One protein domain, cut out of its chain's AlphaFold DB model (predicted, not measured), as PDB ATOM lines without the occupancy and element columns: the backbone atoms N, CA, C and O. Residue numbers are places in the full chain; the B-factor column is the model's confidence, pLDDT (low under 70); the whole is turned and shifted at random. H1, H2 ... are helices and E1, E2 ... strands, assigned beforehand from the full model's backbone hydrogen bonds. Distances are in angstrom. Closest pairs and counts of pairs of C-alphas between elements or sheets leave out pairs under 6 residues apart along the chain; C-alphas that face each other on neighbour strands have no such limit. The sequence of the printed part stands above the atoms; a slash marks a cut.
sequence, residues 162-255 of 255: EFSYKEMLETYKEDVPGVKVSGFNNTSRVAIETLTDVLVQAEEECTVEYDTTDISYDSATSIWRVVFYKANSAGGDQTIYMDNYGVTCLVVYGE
ATOM      1  N   GLU A 162     -28.357   0.010   3.408       90.56
ATOM      2  CA  GLU A 162     -28.459  -1.441   3.300       90.56
ATOM      3  C   GLU A 162     -29.682  -1.830   2.450       90.56
ATOM      4  O   GLU A 162     -30.634  -1.054   2.298       90.56
ATOM      5  N   PHE A 163     -29.658  -3.040   1.897       94.38
ATOM      6  CA  PHE A 163     -30.812  -3.732   1.316       94.38
ATOM      7  C   PHE A 163     -30.576  -5.252   1.389       94.38
ATOM      8  O   PHE A 163     -29.469  -5.684   1.700       94.38
ATOM      9  N   SER A 164     -31.589  -6.071   1.076       94.75
ATOM     10  CA  SER A 164     -31.392  -7.513   0.872       94.75
ATOM     11  C   SER A 164     -31.580  -7.897  -0.594       94.75
ATOM     12  O   SER A 164     -32.682  -7.823  -1.143       94.75
ATOM     13  N   TYR A 165     -30.508  -8.372  -1.225       93.94
ATOM     14  CA  TYR A 165     -30.548  -8.935  -2.573       93.94
ATOM     15  C   TYR A 165     -31.381 -10.221  -2.617       93.94
ATOM     16  O   TYR A 165     -32.083 -10.485  -3.591       93.94
ATOM     17  N   LYS A 166     -31.375 -10.997  -1.527       92.62
ATOM     18  CA  LYS A 166     -32.175 -12.218  -1.413       92.62
ATOM     19  C   LYS A 166     -33.681 -11.930  -1.443       92.62
ATOM     20  O   LYS A 166     -34.389 -12.561  -2.221       92.62
ATOM     21  N   GLU A 167     -34.164 -10.977  -0.645       91.06
ATOM     22  CA  GLU A 167     -35.588 -10.585  -0.642       91.06
ATOM     23  C   GLU A 167     -36.014  -9.978  -1.991       91.06
ATOM     24  O   GLU A 167     -37.124 -10.207  -2.478       91.06
ATOM     25  N   MET A 168     -35.102  -9.257  -2.649       88.94
ATOM     26  CA  MET A 168     -35.311  -8.739  -4.000       88.94
ATOM     27  C   MET A 168     -35.513  -9.876  -5.021       88.94
ATOM     28  O   MET A 168     -36.487  -9.842  -5.776       88.94
ATOM     29  N   LEU A 169     -34.693 -10.935  -4.997       87.75
ATOM     30  CA  LEU A 169     -34.856 -12.101  -5.884       87.75
ATOM     31  C   LEU A 169     -36.164 -12.887  -5.649       87.75
ATOM     32  O   LEU A 169     -36.661 -13.541  -6.564       87.75
ATOM     33  N   GLU A 170     -36.766 -12.813  -4.457       86.56
ATOM     34  CA  GLU A 170     -38.101 -13.390  -4.220       86.56
ATOM     35  C   GLU A 170     -39.210 -12.613  -4.961       86.56
ATOM     36  O   GLU A 170     -40.239 -13.196  -5.331       86.56
ATOM     37  N   THR A 171     -38.970 -11.322  -5.228       80.19
ATOM     38  CA  THR A 171     -39.866 -10.402  -5.947       80.19
ATOM     39  C   THR A 171     -39.686 -10.497  -7.465       80.19
ATOM     40  O   THR A 171     -40.667 -10.654  -8.197       80.19
ATOM     41  N   TYR A 172     -38.443 -10.441  -7.951       75.94
ATOM     42  CA  TYR A 172     -38.118 -10.401  -9.381       75.94
ATOM     43  C   TYR A 172     -37.733 -11.786  -9.910       75.94
ATOM     44  O   TYR A 172     -36.573 -12.189  -9.899       75.94
ATOM     45  N   LYS A 173     -38.741 -12.522 -10.388       68.81
ATOM     46  CA  LYS A 173     -38.571 -13.837 -11.027       68.81
ATOM     47  C   LYS A 173     -38.265 -13.685 -12.518       68.81
ATOM     48  O   LYS A 173     -38.588 -12.664 -13.117       68.81
ATOM     49  N   GLU A 174     -37.690 -14.726 -13.113       63.22
ATOM     50  CA  GLU A 174     -37.084 -14.714 -14.459       63.22
ATOM     51  C   GLU A 174     -38.058 -14.406 -15.626       63.22
ATOM     52  O   GLU A 174     -37.615 -14.130 -16.736       63.22
ATOM     53  N   ASP A 175     -39.372 -14.372 -15.366       70.38
ATOM     54  CA  ASP A 175     -40.437 -14.045 -16.331       70.38
ATOM     55  C   ASP A 175     -41.116 -12.671 -16.092       70.38
ATOM     56  O   ASP A 175     -42.152 -12.372 -16.694       70.38
ATOM     57  N   VAL A 176     -40.600 -11.830 -15.186       77.94
ATOM     58  CA  VAL A 176     -41.193 -10.511 -14.887       77.94
ATOM     59  C   VAL A 176     -40.783  -9.477 -15.956       77.94
ATOM     60  O   VAL A 176     -39.588  -9.303 -16.207       77.94
ATOM     61  N   PRO A 177     -41.733  -8.751 -16.588       83.25
ATOM     62  CA  PRO A 177     -41.413  -7.661 -17.509       83.25
ATOM     63  C   PRO A 177     -40.489  -6.618 -16.870       83.25
ATOM     64  O   PRO A 177     -40.644  -6.279 -15.701       83.25
ATOM     65  N   GLY A 178     -39.522  -6.115 -17.638       88.00
ATOM     66  CA  GLY A 178     -38.516  -5.177 -17.132       88.00
ATOM     67  C   GLY A 178     -37.323  -5.833 -16.425       88.00
ATOM     68  O   GLY A 178     -36.421  -5.114 -16.015       88.00
ATOM     69  N   VAL A 179     -37.245  -7.164 -16.317       91.62
ATOM     70  CA  VAL A 179     -36.080  -7.860 -15.737       91.62
ATOM     71  C   VAL A 179     -35.147  -8.401 -16.831       91.62
ATOM     72  O   VAL A 179     -35.586  -9.053 -17.776       91.62
ATOM     73  N   LYS A 180     -33.839  -8.146 -16.701       93.00
ATOM     74  CA  LYS A 180     -32.761  -8.625 -17.586       93.00
ATOM     75  C   LYS A 180     -31.750  -9.427 -16.759       93.00
ATOM     76  O   LYS A 180     -31.079  -8.866 -15.898       93.00
ATOM     77  N   VAL A 181     -31.620 -10.722 -17.064       92.25
ATOM     78  CA  VAL A 181     -30.720 -11.690 -16.386       92.25
ATOM     79  C   VAL A 181     -29.482 -12.084 -17.210       92.25
ATOM     80  O   VAL A 181     -28.657 -12.874 -16.763       92.25
ATOM     81  N   SER A 182     -29.346 -11.583 -18.441       92.62
ATOM     82  CA  SER A 182     -28.210 -11.884 -19.323       92.62
ATOM     83  C   SER A 182     -28.011 -10.801 -20.392       92.62
ATOM     84  O   SER A 182     -28.817  -9.877 -20.514       92.62
ATOM     85  N   GLY A 183     -26.927 -10.895 -21.172       93.81
ATOM     86  CA  GLY A 183     -26.587  -9.887 -22.186       93.81
ATOM     87  C   GLY A 183     -26.094  -8.569 -21.580       93.81
ATOM     88  O   GLY A 183     -26.407  -7.493 -22.088       93.81
ATOM     89  N   PHE A 184     -25.400  -8.661 -20.447       97.12
ATOM     90  CA  PHE A 184     -24.711  -7.557 -19.784       97.12
ATOM     91  C   PHE A 184     -23.438  -7.168 -20.552       97.12
ATOM     92  O   PHE A 184     -22.833  -8.004 -21.227       97.12
ATOM     93  N   ASN A 185     -23.034  -5.909 -20.433       97.19
ATOM     94  CA  ASN A 185     -21.728  -5.404 -20.841       97.19
ATOM     95  C   ASN A 185     -20.663  -5.833 -19.809       97.19
ATOM     96  O   ASN A 185     -19.589  -6.327 -20.164       97.19
ATOM     97  N   ASN A 186     -21.021  -5.769 -18.525       97.44
ATOM     98  CA  ASN A 186     -20.164  -6.074 -17.380       97.44
ATOM     99  C   ASN A 186     -20.072  -7.577 -17.084       97.44
ATOM    100  O   ASN A 186     -20.649  -8.094 -16.128       97.44
ATOM    101  N   THR A 187     -19.334  -8.295 -17.931       97.06
ATOM    102  CA  THR A 187     -19.155  -9.762 -17.850       97.06
ATOM    103  C   THR A 187     -17.780 -10.203 -17.347       97.06
ATOM    104  O   THR A 187     -17.558 -11.389 -17.109       97.06
ATOM    105  N   SER A 188     -16.839  -9.268 -17.210       96.50
ATOM    106  CA  SER A 188     -15.451  -9.522 -16.815       96.50
ATOM    107  C   SER A 188     -15.150  -8.858 -15.480       96.50
ATOM    108  O   SER A 188     -15.635  -7.763 -15.218       96.50
ATOM    109  N   ARG A 189     -14.328  -9.511 -14.653       96.88
ATOM    110  CA  ARG A 189     -13.940  -8.970 -13.348       96.88
ATOM    111  C   ARG A 189     -13.046  -7.739 -13.492       96.88
ATOM    112  O   ARG A 189     -12.067  -7.776 -14.238       96.88
ATOM    113  N   VAL A 190     -13.341  -6.714 -12.704       95.56
ATOM    114  CA  VAL A 190     -12.552  -5.492 -12.516       95.56
ATOM    115  C   VAL A 190     -12.259  -5.282 -11.026       95.56
ATOM    116  O   VAL A 190     -12.882  -5.907 -10.166       95.56
ATOM    117  N   ALA A 191     -11.282  -4.432 -10.712       91.94
ATOM    118  CA  ALA A 191     -11.043  -3.990  -9.341       91.94
ATOM    119  C   ALA A 191     -12.027  -2.866  -8.984       91.94
ATOM    120  O   ALA A 191     -12.199  -1.934  -9.766       91.94
ATOM    121  N   ILE A 192     -12.654  -2.967  -7.812       94.06
ATOM    122  CA  ILE A 192     -13.576  -1.975  -7.253       94.06
ATOM    123  C   ILE A 192     -13.015  -1.579  -5.881       94.06
ATOM    124  O   ILE A 192     -12.952  -2.420  -4.984       94.06
ATOM    125  N   GLU A 193     -12.571  -0.329  -5.714       90.06
ATOM    126  CA  GLU A 193     -11.887   0.146  -4.492       90.06
ATOM    127  C   GLU A 193     -12.562   1.368  -3.839       90.06
ATOM    128  O   GLU A 193     -12.220   1.765  -2.713       90.06
ATOM    129  N   THR A 194     -13.499   1.989  -4.556       92.25
ATOM    130  CA  THR A 194     -14.237   3.194  -4.177       92.25
ATOM    131  C   THR A 194     -15.683   3.137  -4.679       92.25
ATOM    132  O   THR A 194     -16.001   2.423  -5.629       92.25
ATOM    133  N   LEU A 195     -16.564   3.956  -4.091       94.75
ATOM    134  CA  LEU A 195     -17.936   4.129  -4.588       94.75
ATOM    135  C   LEU A 195     -17.979   4.714  -6.007       94.75
ATOM    136  O   LEU A 195     -18.891   4.403  -6.769       94.75
ATOM    137  N   THR A 196     -16.973   5.505  -6.393       93.88
ATOM    138  CA  THR A 196     -16.823   5.993  -7.770       93.88
ATOM    139  C   THR A 196     -16.637   4.837  -8.749       93.88
ATOM    140  O   THR A 196     -17.265   4.849  -9.803       93.88
ATOM    141  N   ASP A 197     -15.841   3.821  -8.402       95.38
ATOM    142  CA  ASP A 197     -15.629   2.652  -9.267       95.38
ATOM    143  C   ASP A 197     -16.921   1.840  -9.419       95.38
ATOM    144  O   ASP A 197     -17.245   1.406 -10.520       95.38
ATOM    145  N   VAL A 198     -17.703   1.697  -8.337       97.19
ATOM    146  CA  VAL A 198     -19.032   1.059  -8.379       97.19
ATOM    147  C   VAL A 198     -19.966   1.800  -9.338       97.19
ATOM    148  O   VAL A 198     -20.624   1.166 -10.159       97.19
ATOM    149  N   LEU A 199     -20.026   3.134  -9.242       96.56
ATOM    150  CA  LEU A 199     -20.889   3.962 -10.086       96.56
ATOM    151  C   LEU A 199     -20.456   3.917 -11.555       96.56
ATOM    152  O   LEU A 199     -21.287   3.623 -12.406       96.56
ATOM    153  N   VAL A 200     -19.169   4.138 -11.845       96.69
ATOM    154  CA  VAL A 200     -18.619   4.104 -13.214       96.69
ATOM    155  C   VAL A 200     -18.819   2.731 -13.853       96.69
ATOM    156  O   VAL A 200     -19.251   2.647 -14.998       96.69
ATOM    157  N   GLN A 201     -18.572   1.647 -13.113       98.00
ATOM    158  CA  GLN A 201     -18.809   0.300 -13.621       98.00
ATOM    159  C   GLN A 201     -20.307   0.064 -13.871       98.00
ATOM    160  O   GLN A 201     -20.673  -0.445 -14.926       98.00
ATOM    161  N   ALA A 202     -21.199   0.463 -12.960       97.94
ATOM    162  CA  ALA A 202     -22.641   0.303 -13.156       97.94
ATOM    163  C   ALA A 202     -23.201   1.168 -14.310       97.94
ATOM    164  O   ALA A 202     -24.140   0.736 -14.982       97.94
ATOM    165  N   GLU A 203     -22.612   2.339 -14.582       97.44
ATOM    166  CA  GLU A 203     -22.968   3.206 -15.717       97.44
ATOM    167  C   GLU A 203     -22.779   2.522 -17.080       97.44
ATOM    168  O   GLU A 203     -23.533   2.817 -18.006       97.44
ATOM    169  N   GLU A 204     -21.867   1.553 -17.213       97.31
ATOM    170  CA  GLU A 204     -21.685   0.796 -18.461       97.31
ATOM    171  C   GLU A 204     -22.915  -0.057 -18.841       97.31
ATOM    172  O   GLU A 204     -23.074  -0.413 -20.006       97.31
ATOM    173  N   GLU A 205     -23.836  -0.368 -17.914       97.69
ATOM    174  CA  GLU A 205     -25.128  -0.996 -18.257       97.69
ATOM    175  C   GLU A 205     -26.216   0.018 -18.655       97.69
ATOM    176  O   GLU A 205     -27.262  -0.392 -19.173       97.69
ATOM    177  N   CYS A 206     -26.033   1.317 -18.401       95.81
ATOM    178  CA  CYS A 206     -27.071   2.324 -18.619       95.81
ATOM    179  C   CYS A 206     -27.422   2.467 -20.103       95.81
ATOM    180  O   CYS A 206     -26.588   2.742 -20.964       95.81
ATOM    181  N   THR A 207     -28.709   2.315 -20.408       89.88
ATOM    182  CA  THR A 207     -29.216   2.398 -21.788       89.88
ATOM    183  C   THR A 207     -29.504   3.832 -22.249       89.88
ATOM    184  O   THR A 207     -29.669   4.080 -23.446       89.88
ATOM    185  N   VAL A 208     -29.566   4.776 -21.307       90.81
ATOM    186  CA  VAL A 208     -29.822   6.208 -21.508       90.81
ATOM    187  C   VAL A 208     -29.074   7.032 -20.456       90.81
ATOM    188  O   VAL A 208     -28.678   6.512 -19.417       90.81
ATOM    189  N   GLU A 209     -28.930   8.336 -20.690       92.62
ATOM    190  CA  GLU A 209     -28.417   9.266 -19.676       92.62
ATOM    191  C   GLU A 209     -29.446   9.504 -18.559       92.62
ATOM    192  O   GLU A 209     -30.631   9.749 -18.832       92.62
ATOM    193  N   TYR A 210     -28.959   9.507 -17.318       94.25
ATOM    194  CA  TYR A 210     -29.680   9.788 -16.075       94.25
ATOM    195  C   TYR A 210     -29.080  11.018 -15.371       94.25
ATOM    196  O   TYR A 210     -27.962  11.420 -15.685       94.25
ATOM    197  N   ASP A 211     -29.829  11.653 -14.462       93.75
ATOM    198  CA  ASP A 211     -29.367  12.861 -13.746       93.75
ATOM    199  C   ASP A 211     -29.172  12.662 -12.236       93.75
ATOM    200  O   ASP A 211     -28.620  13.541 -11.572       93.75
ATOM    201  N   THR A 212     -29.613  11.517 -11.707       94.81
ATOM    202  CA  THR A 212     -29.581  11.184 -10.283       94.81
ATOM    203  C   THR A 212     -29.305   9.693 -10.093       94.81
ATOM    204  O   THR A 212     -29.765   8.867 -10.888       94.81
ATOM    205  N   THR A 213     -28.573   9.360  -9.030       95.50
ATOM    206  CA  THR A 213     -28.261   7.990  -8.622       95.50
ATOM    207  C   THR A 213     -28.470   7.786  -7.126       95.50
ATOM    208  O   THR A 213     -28.178   8.680  -6.334       95.50
ATOM    209  N   ASP A 214     -28.918   6.588  -6.752       95.06
ATOM    210  CA  ASP A 214     -28.865   6.071  -5.381       95.06
ATOM    211  C   ASP A 214     -28.006   4.800  -5.354       95.06
ATOM    212  O   ASP A 214     -28.109   3.950  -6.244       95.06
ATOM    213  N   ILE A 215     -27.176   4.647  -4.321       96.06
ATOM    214  CA  ILE A 215     -26.275   3.501  -4.137       96.06
ATOM    215  C   ILE A 215     -26.525   2.824  -2.786       96.06
ATOM    216  O   ILE A 215     -26.716   3.469  -1.755       96.06
ATOM    217  N   SER A 216     -26.552   1.494  -2.807       96.75
ATOM    218  CA  SER A 216     -26.820   0.645  -1.647       96.75
ATOM    219  C   SER A 216     -26.045  -0.669  -1.745       96.75
ATOM    220  O   SER A 216     -25.691  -1.101  -2.845       96.75
ATOM    221  N   TYR A 217     -25.766  -1.297  -0.603       96.81
ATOM    222  CA  TYR A 217     -24.920  -2.490  -0.525       96.81
ATOM    223  C   TYR A 217     -25.530  -3.564   0.384       96.81
ATOM    224  O   TYR A 217     -25.965  -3.272   1.497       96.81
ATOM    225  N   ASP A 218     -25.547  -4.809  -0.091       96.44
ATOM    226  CA  ASP A 218     -25.873  -5.994   0.700       96.44
ATOM    227  C   ASP A 218     -24.559  -6.696   1.063       96.44
ATOM    228  O   ASP A 218     -23.944  -7.390   0.247       96.44
ATOM    229  N   SER A 219     -24.119  -6.510   2.307       93.00
ATOM    230  CA  SER A 219     -22.889  -7.105   2.833       93.00
ATOM    231  C   SER A 219     -22.978  -8.623   3.030       93.00
ATOM    232  O   SER A 219     -21.943  -9.290   3.023       93.00
ATOM    233  N   ALA A 220     -24.185  -9.187   3.152       94.25
ATOM    234  CA  ALA A 220     -24.392 -10.623   3.319       94.25
ATOM    235  C   ALA A 220     -24.279 -11.385   1.990       94.25
ATOM    236  O   ALA A 220     -23.860 -12.543   1.986       94.25
ATOM    237  N   THR A 221     -24.628 -10.748   0.866       94.94
ATOM    238  CA  THR A 221     -24.463 -11.326  -0.481       94.94
ATOM    239  C   THR A 221     -23.292 -10.743  -1.278       94.94
ATOM    240  O   THR A 221     -22.936 -11.308  -2.308       94.94
ATOM    241  N   SER A 222     -22.648  -9.676  -0.787       95.31
ATOM    242  CA  SER A 222     -21.609  -8.916  -1.506       95.31
ATOM    243  C   SER A 222     -22.094  -8.349  -2.846       95.31
ATOM    244  O   SER A 222     -21.378  -8.399  -3.850       95.31
ATOM    245  N   ILE A 223     -23.325  -7.825  -2.852       97.31
ATOM    246  CA  ILE A 223     -23.981  -7.255  -4.032       97.31
ATOM    247  C   ILE A 223     -24.245  -5.763  -3.832       97.31
ATOM    248  O   ILE A 223     -24.883  -5.331  -2.870       97.31
ATOM    249  N   TRP A 224     -23.807  -4.980  -4.807       98.06
ATOM    250  CA  TRP A 224     -24.189  -3.592  -5.011       98.06
ATOM    251  C   TRP A 224     -25.560  -3.501  -5.657       98.06
ATOM    252  O   TRP A 224     -25.873  -4.267  -6.566       98.06
ATOM    253  N   ARG A 225     -26.341  -2.506  -5.246       97.75
ATOM    254  CA  ARG A 225     -27.532  -2.036  -5.951       97.75
ATOM    255  C   ARG A 225     -27.359  -0.553  -6.245       97.75
ATOM    256  O   ARG A 225     -27.334   0.260  -5.318       97.75
ATOM    257  N   VAL A 226     -27.282  -0.221  -7.530       97.81
ATOM    258  CA  VAL A 226     -27.209   1.156  -8.033       97.81
ATOM    259  C   VAL A 226     -28.484   1.452  -8.814       97.81
ATOM    260  O   VAL A 226     -28.808   0.731  -9.754       97.81
ATOM    261  N   VAL A 227     -29.221   2.485  -8.418       96.69
ATOM    262  CA  VAL A 227     -30.457   2.928  -9.079       96.69
ATOM    263  C   VAL A 227     -30.164   4.219  -9.828       96.69
ATOM    264  O   VAL A 227     -29.796   5.208  -9.203       96.69
ATOM    265  N   PHE A 228     -30.360   4.232 -11.143       97.31
ATOM    266  CA  PHE A 228     -30.238   5.425 -11.979       97.31
ATOM    267  C   PHE A 228     -31.623   5.935 -12.370       97.31
ATOM    268  O   PHE A 228     -32.463   5.167 -12.840       97.31
ATOM    269  N   TYR A 229     -31.874   7.232 -12.195       95.25
ATOM    270  CA  TYR A 229     -33.175   7.831 -12.488       95.25
ATOM    271  C   TYR A 229     -33.071   9.319 -12.851       95.25
ATOM    272  O   TYR A 229     -31.991   9.911 -12.930       95.25
ATOM    273  N   LYS A 230     -34.224   9.922 -13.157       93.81
ATOM    274  CA  LYS A 230     -34.359  11.362 -13.411       93.81
ATOM    275  C   LYS A 230     -35.206  11.968 -12.310       93.81
ATOM    276  O   LYS A 230     -36.373  11.603 -12.185       93.81
ATOM    277  N   ALA A 231     -34.665  12.911 -11.540       87.44
ATOM    278  CA  ALA A 231     -35.289  13.415 -10.305       87.44
ATOM    279  C   ALA A 231     -36.698  14.026 -10.470       87.44
ATOM    280  O   ALA A 231     -37.377  14.292  -9.480       87.44
ATOM    281  N   ASN A 232     -37.135  14.295 -11.704       86.38
ATOM    282  CA  ASN A 232     -38.432  14.894 -12.026       86.38
ATOM    283  C   ASN A 232     -39.281  14.027 -12.983       86.38
ATOM    284  O   ASN A 232     -40.243  14.526 -13.569       86.38
ATOM    285  N   SER A 233     -38.926  12.751 -13.156       84.00
ATOM    286  CA  SER A 233     -39.682  11.770 -13.943       84.00
ATOM    287  C   SER A 233     -40.417  10.795 -13.025       84.00
ATOM    288  O   SER A 233     -39.891  10.387 -11.996       84.00
ATOM    289  N   ALA A 234     -41.633  10.412 -13.412       77.06
ATOM    290  CA  ALA A 234     -42.283   9.224 -12.874       77.06
ATOM    291  C   ALA A 234     -41.973   8.061 -13.826       77.06
ATOM    292  O   ALA A 234     -42.299   8.171 -15.009       77.06
ATOM    293  N   GLY A 235     -41.344   7.007 -13.304       80.00
ATOM    294  CA  GLY A 235     -40.971   5.818 -14.070       80.00
ATOM    295  C   GLY A 235     -39.685   5.944 -14.890       80.00
ATOM    296  O   GLY A 235     -39.082   7.021 -14.992       80.00
ATOM    297  N   GLY A 236     -39.278   4.824 -15.488       86.69
ATOM    298  CA  GLY A 236     -38.099   4.724 -16.351       86.69
ATOM    299  C   GLY A 236     -36.748   4.739 -15.630       86.69
ATOM    300  O   GLY A 236     -35.742   5.082 -16.260       86.69
ATOM    301  N   ASP A 237     -36.700   4.405 -14.337       93.56
ATOM    302  CA  ASP A 237     -35.445   4.128 -13.638       93.56
ATOM    303  C   ASP A 237     -34.806   2.815 -14.118       93.56
ATOM    304  O   ASP A 237     -35.472   1.924 -14.651       93.56
ATOM    305  N   GLN A 238     -33.491   2.698 -13.945       95.81
ATOM    306  CA  GLN A 238     -32.737   1.484 -14.234       95.81
ATOM    307  C   GLN A 238     -31.909   1.118 -13.000       95.81
ATOM    308  O   GLN A 238     -31.019   1.858 -12.588       95.81
ATOM    309  N   THR A 239     -32.208  -0.033 -12.400       96.44
ATOM    310  CA  THR A 239     -31.472  -0.583 -11.258       96.44
ATOM    311  C   THR A 239     -30.505  -1.666 -11.727       96.44
ATOM    312  O   THR A 239     -30.927  -2.647 -12.338       96.44
ATOM    313  N   ILE A 240     -29.219  -1.513 -11.413       97.75
ATOM    314  CA  ILE A 240     -28.149  -2.478 -11.688       97.75
ATOM    315  C   ILE A 240     -27.806  -3.181 -10.376       97.75
ATOM    316  O   ILE A 240     -27.588  -2.523  -9.355       97.75
ATOM    317  N   TYR A 241     -27.709  -4.509 -10.420       97.56
ATOM    318  CA  TYR A 241     -27.145  -5.326  -9.352       97.56
ATOM    319  C   TYR A 241     -25.835  -5.958  -9.811       97.56
ATOM    320  O   TYR A 241     -25.771  -6.538 -10.900       97.56
ATOM    321  N   MET A 242     -24.793  -5.841  -8.995       97.81
ATOM    322  CA  MET A 242     -23.413  -6.124  -9.397       97.81
ATOM    323  C   MET A 242     -22.596  -6.672  -8.225       97.81
ATOM    324  O   MET A 242     -22.780  -6.223  -7.097       97.81
ATOM    325  N   ASP A 243     -21.699  -7.625  -8.471       97.06
ATOM    326  CA  ASP A 243     -20.817  -8.157  -7.426       97.06
ATOM    327  C   ASP A 243     -19.631  -7.222  -7.105       97.06
ATOM    328  O   ASP A 243     -19.358  -6.243  -7.805       97.06
ATOM    329  N   ASN A 244     -18.884  -7.536  -6.041       94.88
ATOM    330  CA  ASN A 244     -17.649  -6.824  -5.666       94.88
ATOM    331  C   ASN A 244     -16.514  -6.890  -6.705       94.88
ATOM    332  O   ASN A 244     -15.478  -6.256  -6.513       94.88
ATOM    333  N   TYR A 245     -16.676  -7.653  -7.786       96.25
ATOM    334  CA  TYR A 245     -15.735  -7.725  -8.901       96.25
ATOM    335  C   TYR A 245     -16.254  -6.979 -10.137       96.25
ATOM    336  O   TYR A 245     -15.712  -7.155 -11.227       96.25
ATOM    337  N   GLY A 246     -17.306  -6.170  -9.992       96.62
ATOM    338  CA  GLY A 246     -17.876  -5.376 -11.073       96.62
ATOM    339  C   GLY A 246     -18.624  -6.188 -12.133       96.62
ATOM    340  O   GLY A 246     -18.848  -5.679 -13.231       96.62
ATOM    341  N   VAL A 247     -18.998  -7.440 -11.846       98.00
ATOM    342  CA  VAL A 247     -19.773  -8.290 -12.761       98.00
ATOM    343  C   VAL A 247     -21.261  -8.089 -12.495       98.00
ATOM    344  O   VAL A 247     -21.738  -8.288 -11.376       98.00
ATOM    345  N   THR A 248     -22.021  -7.698 -13.519       98.25
ATOM    346  CA  THR A 248     -23.466  -7.479 -13.383       98.25
ATOM    347  C   THR A 248     -24.208  -8.811 -13.277       98.25
ATOM    348  O   THR A 248     -24.019  -9.721 -14.084       98.25
ATOM    349  N   CYS A 249     -25.073  -8.913 -12.269       95.69
ATOM    350  CA  CYS A 249     -25.895 -10.089 -11.987       95.69
ATOM    351  C   CYS A 249     -27.341  -9.923 -12.478       95.69
ATOM    352  O   CYS A 249     -27.962 -10.894 -12.908       95.69
ATOM    353  N   LEU A 250     -27.886  -8.706 -12.395       95.25
ATOM    354  CA  LEU A 250     -29.276  -8.399 -12.728       95.25
ATOM    355  C   LEU A 250     -29.405  -6.929 -13.140       95.25
ATOM    356  O   LEU A 250     -28.786  -6.062 -12.528       95.25
ATOM    357  N   VAL A 251     -30.261  -6.638 -14.119       95.50
ATOM    358  CA  VAL A 251     -30.749  -5.276 -14.378       95.50
ATOM    359  C   VAL A 251     -32.273  -5.281 -14.345       95.50
ATOM    360  O   VAL A 251     -32.905  -6.162 -14.931       95.50
ATOM    361  N   VAL A 252     -32.862  -4.303 -13.664       94.12
ATOM    362  CA  VAL A 252     -34.312  -4.088 -13.580       94.12
ATOM    363  C   VAL A 252     -34.635  -2.696 -14.116       94.12
ATOM    364  O   VAL A 252     -34.022  -1.720 -13.695       94.12
ATOM    365  N   TYR A 253     -35.598  -2.609 -15.027       92.75
ATOM    366  CA  TYR A 253     -36.133  -1.364 -15.574       92.75
ATOM    367  C   TYR A 253     -37.495  -1.078 -14.930       92.75
ATOM    368  O   TYR A 253     -38.380  -1.935 -14.977       92.75
ATOM    369  N   GLY A 254     -37.661   0.101 -14.333       86.00
ATOM    370  CA  GLY A 254     -38.938   0.563 -13.789       86.00
ATOM    371  C   GLY A 254     -39.886   1.084 -14.874       86.00
ATOM    372  O   GLY A 254     -39.444   1.675 -15.864       86.00
ATOM    373  N   GLU A 255     -41.191   0.866 -14.680       65.38
ATOM    374  CA  GLU A 255     -42.274   1.375 -15.548       65.38
ATOM    375  C   GLU A 255     -42.516   2.883 -15.368       65.38
ATOM    376  O   GLU A 255     -42.627   3.328 -14.203       65.38
TER     377      GLU A 255
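AT A GLANCE: This is residues 162 to 255 of the 255 residues of an uncharacterized protein of Lachnospiraceae bacterium (UniProt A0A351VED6). Picture one twisted wall of four strands, E1 to E4, folding back and forth, with the short helix H2 laid across one face and the helix H1 only grazing the sheet. A long loop, residues 172 to 194, joins the two helices; on its way residues 179 to 180 pair antiparallel beside E4. The printed part has 94 residues with two named helices and then four named strands, in the order H1 H2 E1 E2 E3 E4; the sheet runs E1 E2 E3 E4, antiparallel throughout. The class is mixed, helices and strands, with 42 residues, under half, in named elements. The whole is compact, with a radius of gyration of the C-alphas of 12.5 A and spans of 33 by 29 by 27 A.

HOW THE PARTS SIT: Start with H1, residues 165 to 171, which only grazes the sheet with its residues 165 to 169. Go on to H2, residues 195 to 203, apart from H1. Next come E1, residues 212 to 218, and E2, residues 223 to 229, an antiparallel hairpin at 164 degrees; look for N 214 and O 227, 2.9 A apart. E2 forms a second hairpin with E3, residues 238 to 243, at 161 degrees, where N 240 and O 226 are 2.8 A apart. E3 and E4, residues 248 to 253, make the third at 167 degrees, with N 239 and O 252 at 2.8 A. These strands form a meander, each the antiparallel neighbour of the one before. The sheet is twisted, its C-alphas lying up to 4.4 A off the best plane. H2 is on it at a height of 8.7 A, over E2 and, only just, over E3 with 3 C-alphas. It runs only just across the strands, at 63 degrees to E2 on the local plane. Its closest C-alphas to E3 are those of Ala 202 and Ile 240, 6.3 A apart. In H1 and H2 every O i to N i+4 pair is within hydrogen-bond range.

IN THESE COORDINATES: Find C-alpha 165 at (-30.548, -8.935, -2.573); from there H1 runs 10.0 A to residue 171. H2 covers 12.2 A. E1 starts at C-alpha 212, (-29.581, 11.184, -10.283), and runs 20.7 A; E2 runs 19.6 A and E3 16.8 A. E4 runs 14.2 A and ends at C-alpha 253, (-36.133, -1.364, -15.574).

THE WHOLE: The two C-alphas farthest apart, those of Arg 189 and Asn 232, are 34.2 A from each other. The printed part has no cut and ends at Glu 255, the chain's last residue. The link from H1 to H2 is long, 23 residues. The mean pLDDT of the printed part is 92.2; look for values under 70 at residues 173 to 174 and at residue 255.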